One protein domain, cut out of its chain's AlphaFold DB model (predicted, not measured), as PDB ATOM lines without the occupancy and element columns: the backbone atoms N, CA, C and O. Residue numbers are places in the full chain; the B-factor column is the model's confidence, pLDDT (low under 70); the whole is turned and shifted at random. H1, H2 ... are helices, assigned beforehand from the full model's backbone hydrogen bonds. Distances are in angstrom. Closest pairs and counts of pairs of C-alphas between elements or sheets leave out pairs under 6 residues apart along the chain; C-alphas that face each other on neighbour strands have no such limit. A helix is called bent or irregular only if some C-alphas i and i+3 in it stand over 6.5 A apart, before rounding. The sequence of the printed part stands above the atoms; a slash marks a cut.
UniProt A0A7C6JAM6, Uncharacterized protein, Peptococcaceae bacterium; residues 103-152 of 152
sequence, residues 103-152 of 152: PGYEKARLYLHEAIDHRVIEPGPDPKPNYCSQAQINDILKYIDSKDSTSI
ATOM      1  N   PRO A 103      31.534  21.878 -31.135       94.50
ATOM      2  CA  PRO A 103      30.838  20.969 -30.232       94.50
ATOM      3  C   PRO A 103      31.797  20.082 -29.434       94.50
ATOM      4  O   PRO A 103      32.638  19.385 -29.998       94.50
ATOM      5  N   GLY A 104      31.650  20.091 -28.107       94.12
ATOM      6  CA  GLY A 104      32.433  19.251 -27.196       94.12
ATOM      7  C   GLY A 104      33.854  19.744 -26.903       94.12
ATOM      8  O   GLY A 104      34.470  19.251 -25.958       94.12
ATOM      9  N   TYR A 105      34.353  20.747 -27.632       95.44
ATOM     10  CA  TYR A 105      35.729  21.223 -27.497       95.44
ATOM     11  C   TYR A 105      36.041  21.777 -26.098       95.44
ATOM     12  O   TYR A 105      37.090  21.473 -25.547       95.44
ATOM     13  N   GLU A 106      35.122  22.518 -25.468       95.31
ATOM     14  CA  GLU A 106      35.346  23.078 -24.121       95.31
ATOM     15  C   GLU A 106      35.589  22.010 -23.042       95.31
ATOM     16  O   GLU A 106      36.359  22.250 -22.116       95.31
ATOM     17  N   LYS A 107      34.979  20.821 -23.169       94.25
ATOM     18  CA  LYS A 107      35.276  19.677 -22.288       94.25
ATOM     19  C   LYS A 107      36.577  19.002 -22.727       94.25
ATOM     20  O   LYS A 107      37.455  18.781 -21.901       94.25
ATOM     21  N   ALA A 108      36.723  18.716 -24.023       94.06
ATOM     22  CA  ALA A 108      37.876  17.992 -24.558       94.06
ATOM     23  C   ALA A 108      39.212  18.723 -24.338       94.06
ATOM     24  O   ALA A 108      40.212  18.075 -24.038       94.06
ATOM     25  N   ARG A 109      39.240  20.064 -24.412       93.38
ATOM     26  CA  ARG A 109      40.474  20.859 -24.282       93.38
ATOM     27  C   ARG A 109      41.216  20.639 -22.962       93.38
ATOM     28  O   ARG A 109      42.429  20.796 -22.914       93.38
ATOM     29  N   LEU A 110      40.492  20.280 -21.899       93.19
ATOM     30  CA  LEU A 110      41.065  20.024 -20.575       93.19
ATOM     31  C   LEU A 110      41.881  18.726 -20.526       93.19
ATOM     32  O   LEU A 110      42.697  18.561 -19.628       93.19
ATOM     33  N   TYR A 111      41.679  17.835 -21.499       93.38
ATOM     34  CA  TYR A 111      42.269  16.498 -21.554       93.38
ATOM     35  C   TYR A 111      43.182  16.310 -22.770       93.38
ATOM     36  O   TYR A 111      43.617  15.197 -23.030       93.38
ATOM     37  N   LEU A 112      43.484  17.373 -23.528       90.25
ATOM     38  CA  LEU A 112      44.273  17.272 -24.763       90.25
ATOM     39  C   LEU A 112      45.649  16.654 -24.537       90.25
ATOM     40  O   LEU A 112      46.012  15.709 -25.226       90.25
ATOM     41  N   HIS A 113      46.397  17.178 -23.565       89.75
ATOM     42  CA  HIS A 113      47.731  16.667 -23.253       89.75
ATOM     43  C   HIS A 113      47.674  15.212 -22.796       89.75
ATOM     44  O   HIS A 113      48.371  14.374 -23.350       89.75
ATOM     45  N   GLU A 114      46.758  14.891 -21.883       92.38
ATOM     46  CA  GLU A 114      46.589  13.523 -21.396       92.38
ATOM     47  C   GLU A 114      46.189  12.545 -22.515       92.38
ATOM     48  O   GLU A 114      46.702  11.431 -22.591       92.38
ATOM     49  N   ALA A 115      45.299  12.960 -23.418       91.38
ATOM     50  CA  ALA A 115      44.871  12.152 -24.553       91.38
ATOM     51  C   ALA A 115      46.010  11.898 -25.554       91.38
ATOM     52  O   ALA A 115      46.082  10.807 -26.120       91.38
ATOM     53  N   ILE A 116      46.903  12.871 -25.754       90.25
ATOM     54  CA  ILE A 116      48.119  12.705 -26.564       90.25
ATOM     55  C   ILE A 116      49.085  11.740 -25.868       90.25
ATOM     56  O   ILE A 116      49.538  10.774 -26.481       90.25
ATOM     57  N   ASP A 117      49.344  11.944 -24.576       91.25
ATOM     58  CA  ASP A 117      50.273  11.120 -23.795       91.25
ATOM     59  C   ASP A 117      49.830   9.648 -23.751       91.25
ATOM     60  O   ASP A 117      50.647   8.729 -23.842       91.25
ATOM     61  N   HIS A 118      48.519   9.411 -23.678       92.06
ATOM     62  CA  HIS A 118      47.918   8.077 -23.672       92.06
ATOM     63  C   HIS A 118      47.630   7.527 -25.080       92.06
ATOM     64  O   HIS A 118      47.037   6.454 -25.195       92.06
ATOM     65  N   ARG A 119      48.041   8.232 -26.146       91.12
ATOM     66  CA  ARG A 119      47.826   7.846 -27.555       91.12
ATOM     67  C   ARG A 119      46.357   7.597 -27.920       91.12
ATOM     68  O   ARG A 119      46.049   6.770 -28.774       91.12
ATOM     69  N   VAL A 120      45.441   8.307 -27.265       92.00
ATOM     70  CA  VAL A 120      44.013   8.346 -27.629       92.00
ATOM     71  C   VAL A 120      43.842   9.095 -28.944       92.00
ATOM     72  O   VAL A 120      43.033   8.714 -29.787       92.00
ATOM     73  N   ILE A 121      44.620  10.161 -29.115       89.25
ATOM     74  CA  ILE A 121      44.738  10.903 -30.362       89.25
ATOM     75  C   ILE A 121      46.212  11.056 -30.713       89.25
ATOM     76  O   ILE A 121      47.060  11.195 -29.832       89.25
ATOM     77  N   GLU A 122      46.508  11.076 -32.006       83.12
ATOM     78  CA  GLU A 122      47.827  11.484 -32.475       83.12
ATOM     79  C   GLU A 122      47.963  13.011 -32.364       83.12
ATOM     80  O   GLU A 122      46.989  13.735 -32.640       83.12
ATOM     81  N   PRO A 123      49.150  13.527 -31.994       72.00
ATOM     82  CA  PRO A 123      49.440  14.942 -32.145       72.00
ATOM     83  C   PRO A 123      49.269  15.321 -33.622       72.00
ATOM     84  O   PRO A 123      49.658  14.580 -34.526       72.00
ATOM     85  N   GLY A 124      48.627  16.463 -33.879       64.50
ATOM     86  CA  GLY A 124      48.460  16.961 -35.243       64.50
ATOM     87  C   GLY A 124      49.810  17.216 -35.935       64.50
ATOM     88  O   GLY A 124      50.850  17.247 -35.277       64.50
ATOM     89  N   PRO A 125      49.811  17.454 -37.259       56.75
ATOM     90  CA  PRO A 125      51.030  17.789 -38.002       56.75
ATOM     91  C   PRO A 125      51.680  19.112 -37.549       56.75
ATOM     92  O   PRO A 125      52.831  19.369 -37.889       56.75
ATOM     93  N   ASP A 126      50.956  19.933 -36.782       57.38
ATOM     94  CA  ASP A 126      51.423  21.187 -36.191       57.38
ATOM     95  C   ASP A 126      51.714  21.039 -34.685       57.38
ATOM     96  O   ASP A 126      51.002  20.311 -33.986       57.38
ATOM     97  N   PRO A 127      52.644  21.832 -34.116       62.59
ATOM     98  CA  PRO A 127      52.936  21.865 -32.679       62.59
ATOM     99  C   PRO A 127      51.806  22.485 -31.830       62.59
ATOM    100  O   PRO A 127      52.021  22.823 -30.667       62.59
ATOM    101  N   LYS A 128      50.606  22.679 -32.398       69.38
ATOM    102  CA  LYS A 128      49.449  23.299 -31.744       69.38
ATOM    103  C   LYS A 128      48.402  22.230 -31.389       69.38
ATOM    104  O   LYS A 128      47.457  22.021 -32.153       69.38
ATOM    105  N   PRO A 129      48.515  21.566 -30.222       67.88
ATOM    106  CA  PRO A 129      47.619  20.473 -29.831       67.88
ATOM    107  C   PRO A 129      46.157  20.908 -29.655       67.88
ATOM    108  O   PRO A 129      45.268  20.071 -29.578       67.88
ATOM    109  N   ASN A 130      45.878  22.213 -29.614       77.56
ATOM    110  CA  ASN A 130      44.544  22.777 -29.437       77.56
ATOM    111  C   ASN A 130      43.736  22.924 -30.745       77.56
ATOM    112  O   ASN A 130      42.643  23.487 -30.717       77.56
ATOM    113  N   TYR A 131      44.221  22.431 -31.889       88.44
ATOM    114  CA  TYR A 131      43.483  22.411 -33.166       88.44
ATOM    115  C   TYR A 131      43.031  20.996 -33.552       88.44
ATOM    116  O   TYR A 131      43.343  20.484 -34.625       88.44
ATOM    117  N   CYS A 132      42.273  20.351 -32.666       87.44
ATOM    118  CA  CYS A 132      41.713  19.029 -32.931       87.44
ATOM    119  C   CYS A 132      40.556  19.065 -33.935       87.44
ATOM    120  O   CYS A 132      39.669  19.919 -33.876       87.44
ATOM    121  N   SER A 133      40.520  18.057 -34.802       91.06
ATOM    122  CA  SER A 133      39.348  17.726 -35.609       91.06
ATOM    123  C   SER A 133      38.168  17.280 -34.735       91.06
ATOM    124  O   SER A 133      38.340  16.825 -33.602       91.06
ATOM    125  N   GLN A 134      36.951  17.327 -35.286       94.19
ATOM    126  CA  GLN A 134      35.766  16.832 -34.577       94.19
ATOM    127  C   GLN A 134      35.871  15.337 -34.222       94.19
ATOM    128  O   GLN A 134      35.351  14.921 -33.191       94.19
ATOM    129  N   ALA A 135      36.558  14.536 -35.045       93.25
ATOM    130  CA  ALA A 135      36.818  13.127 -34.753       93.25
ATOM    131  C   ALA A 135      37.691  12.969 -33.497       93.25
ATOM    132  O   ALA A 135      37.275  12.304 -32.554       93.25
ATOM    133  N   GLN A 136      38.821  13.683 -33.434       92.94
ATOM    134  CA  GLN A 136      39.700  13.692 -32.258       92.94
ATOM    135  C   GLN A 136      38.972  14.180 -30.999       92.94
ATOM    136  O   GLN A 136      39.111  13.578 -29.941       92.94
ATOM    137  N   ILE A 137      38.147  15.230 -31.108       94.69
ATOM    138  CA  ILE A 137      37.317  15.700 -29.989       94.69
ATOM    139  C   ILE A 137      36.405  14.573 -29.493       94.69
ATOM    140  O   ILE A 137      36.337  14.326 -28.292       94.69
ATOM    141  N   ASN A 138      35.728  13.860 -30.394       95.56
ATOM    142  CA  ASN A 138      34.844  12.761 -30.012       95.56
ATOM    143  C   ASN A 138      35.603  11.604 -29.346       95.56
ATOM    144  O   ASN A 138      35.079  11.004 -28.410       95.56
ATOM    145  N   ASP A 139      36.816  11.296 -29.797       95.06
ATOM    146  CA  ASP A 139      37.627  10.228 -29.209       95.06
ATOM    147  C   ASP A 139      38.145  10.606 -27.815       95.06
ATOM    148  O   ASP A 139      38.058   9.792 -26.894       95.06
ATOM    149  N   ILE A 140      38.538  11.869 -27.606       94.69
ATOM    150  CA  ILE A 140      38.840  12.405 -26.270       94.69
ATOM    151  C   ILE A 140      37.615  12.286 -25.353       94.69
ATOM    152  O   ILE A 140      37.736  11.850 -24.212       94.69
ATOM    153  N   LEU A 141      36.423  12.648 -25.836       94.94
ATOM    154  CA  LEU A 141      35.200  12.573 -25.032       94.94
ATOM    155  C   LEU A 141      34.864  11.134 -24.616       94.94
ATOM    156  O   LEU A 141      34.569  10.909 -23.445       94.94
ATOM    157  N   LYS A 142      34.982  10.157 -25.527       95.50
ATOM    158  CA  LYS A 142      34.805   8.728 -25.197       95.50
ATOM    159  C   LYS A 142      35.820   8.254 -24.159       95.50
ATOM    160  O   LYS A 142      35.470   7.495 -23.261       95.50
ATOM    161  N   TYR A 143      37.069   8.694 -24.285       94.62
ATOM    162  CA  TYR A 143      38.123   8.364 -23.333       94.62
ATOM    163  C   TYR A 143      37.808   8.895 -21.929       94.62
ATOM    164  O   TYR A 143      37.914   8.139 -20.965       94.62
ATOM    165  N   ILE A 144      37.335  10.141 -21.814       93.88
ATOM    166  CA  ILE A 144      36.894  10.713 -20.531       93.88
ATOM    167  C   ILE A 144      35.750   9.879 -19.941       93.88
ATOM    168  O   ILE A 144      35.832   9.447 -18.794       93.88
ATOM    169  N   ASP A 145      34.723   9.581 -20.738       92.19
ATOM    170  CA  ASP A 145      33.550   8.843 -20.258       92.19
ATOM    171  C   ASP A 145      33.911   7.397 -19.827       92.19
ATOM    172  O   ASP A 145      33.323   6.847 -18.889       92.19
ATOM    173  N   SER A 146      34.924   6.784 -20.455       90.25
ATOM    174  CA  SER A 146      35.434   5.463 -20.057       90.25
ATOM    175  C   SER A 146      36.118   5.474 -18.685       90.25
ATOM    176  O   SER A 146      35.957   4.531 -17.910       90.25
ATOM    177  N   LYS A 147      36.815   6.560 -18.328       83.19
ATOM    178  CA  LYS A 147      37.461   6.717 -17.015       83.19
ATOM    179  C   LYS A 147      36.460   6.892 -15.887       83.19
ATOM    180  O   LYS A 147      36.592   6.251 -14.844       83.19
ATOM    181  N   ASP A 148      35.444   7.714 -16.122       75.94
ATOM    182  CA  ASP A 148      34.381   7.952 -15.145       75.94
ATOM    183  C   ASP A 148      33.627   6.644 -14.831       75.94
ATOM    184  O   ASP A 148      33.231   6.403 -13.693       75.94
ATOM    185  N   SER A 149      33.521   5.748 -15.818       69.00
ATOM    186  CA  SER A 149      32.885   4.429 -15.678       69.00
ATOM    187  C   SER A 149      33.741   3.386 -14.941       69.00
ATOM    188  O   SER A 149      33.209   2.364 -14.518       69.00
ATOM    189  N   THR A 150      35.049   3.619 -14.784       59.12
ATOM    190  CA  THR A 150      35.980   2.681 -14.119       59.12
ATOM    191  C   THR A 150      36.246   3.056 -12.652       59.12
ATOM    192  O   THR A 150      37.020   2.392 -11.972       59.12
ATOM    193  N   SER A 151      35.617   4.128 -12.157       50.72
ATOM    194  CA  SER A 151      35.790   4.649 -10.791       50.72
ATOM    195  C   SER A 151      34.698   4.173  -9.811       50.72
ATOM    196  O   SER A 151      34.413   4.866  -8.834       50.72
ATOM    197  N   ILE A 152      34.075   3.016 -10.083       40.72
ATOM    198  CA  ILE A 152      33.061   2.355  -9.234       40.72
ATOM    199  C   ILE A 152      33.658   1.093  -8.612       40.72
ATOM    200  O   ILE A 152      34.239   0.294  -9.378       40.72
TER     201      ILE A 152
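What this domain is: This is residues 103 to 152 of the 152 residues of an uncharacterized protein of Peptococcaceae bacterium (UniProt A0A7C6JAM6). Two helices, H1 and H2, cross each other nearly at right angles, and a long loop of residues 118 to 133 swings out to join them. Residues 145 to 152, of which 145 to 148 belong to H2, stick out as a tail at one end of the longest axis, with the loop's Asp 126 at the other. The printed part has 50 residues with two named helices, H1 then H2, and no named strand; its class is all helix. The whole is compact, with a radius of gyration of the C-alphas of 10.7 A, and elongated, spanning 38 by 23 by 16 A.

Where its parts are: H2, the longest helix, holds residues 134 to 148 and measures 21.4 A from C-alpha 134 at (35.766, 16.832, -34.577) to C-alpha 148 at (34.381, 7.952, -15.145). H1 holds residues 105 to 117 and measures 18.1 A, beginning with C-alpha 105 at (35.729, 21.223, -27.497). H1 is irregular: C-alphas 110 and 113 are 7.9 A apart.

How they stand to each other: H2 and H1 touch, with 10 pairs of C-alphas within 8 A. Their closest C-alphas, those of Ile 137 and Ala 108, are 5.9 A apart. Their centres are 8.7 A apart. Their lines are about perpendicular, at 79 degrees. In H2 every O i to N i+4 pair is within hydrogen-bond range; in H1, 5 of 9 are.

The domain as a whole: The two C-alphas farthest apart, those of Asp 126 and Ile 152, lie 37.7 A from each other. Without residues 145 to 152, which stand free, the body spans 21 by 20 by 16 A. The link from H1 to H2, 16 residues, is long. The printed part has no cut and ends at Ile 152, the chain's last residue. The mean pLDDT of the printed part is 84.7; residues 124 to 129 and 149 to 152 are under 70.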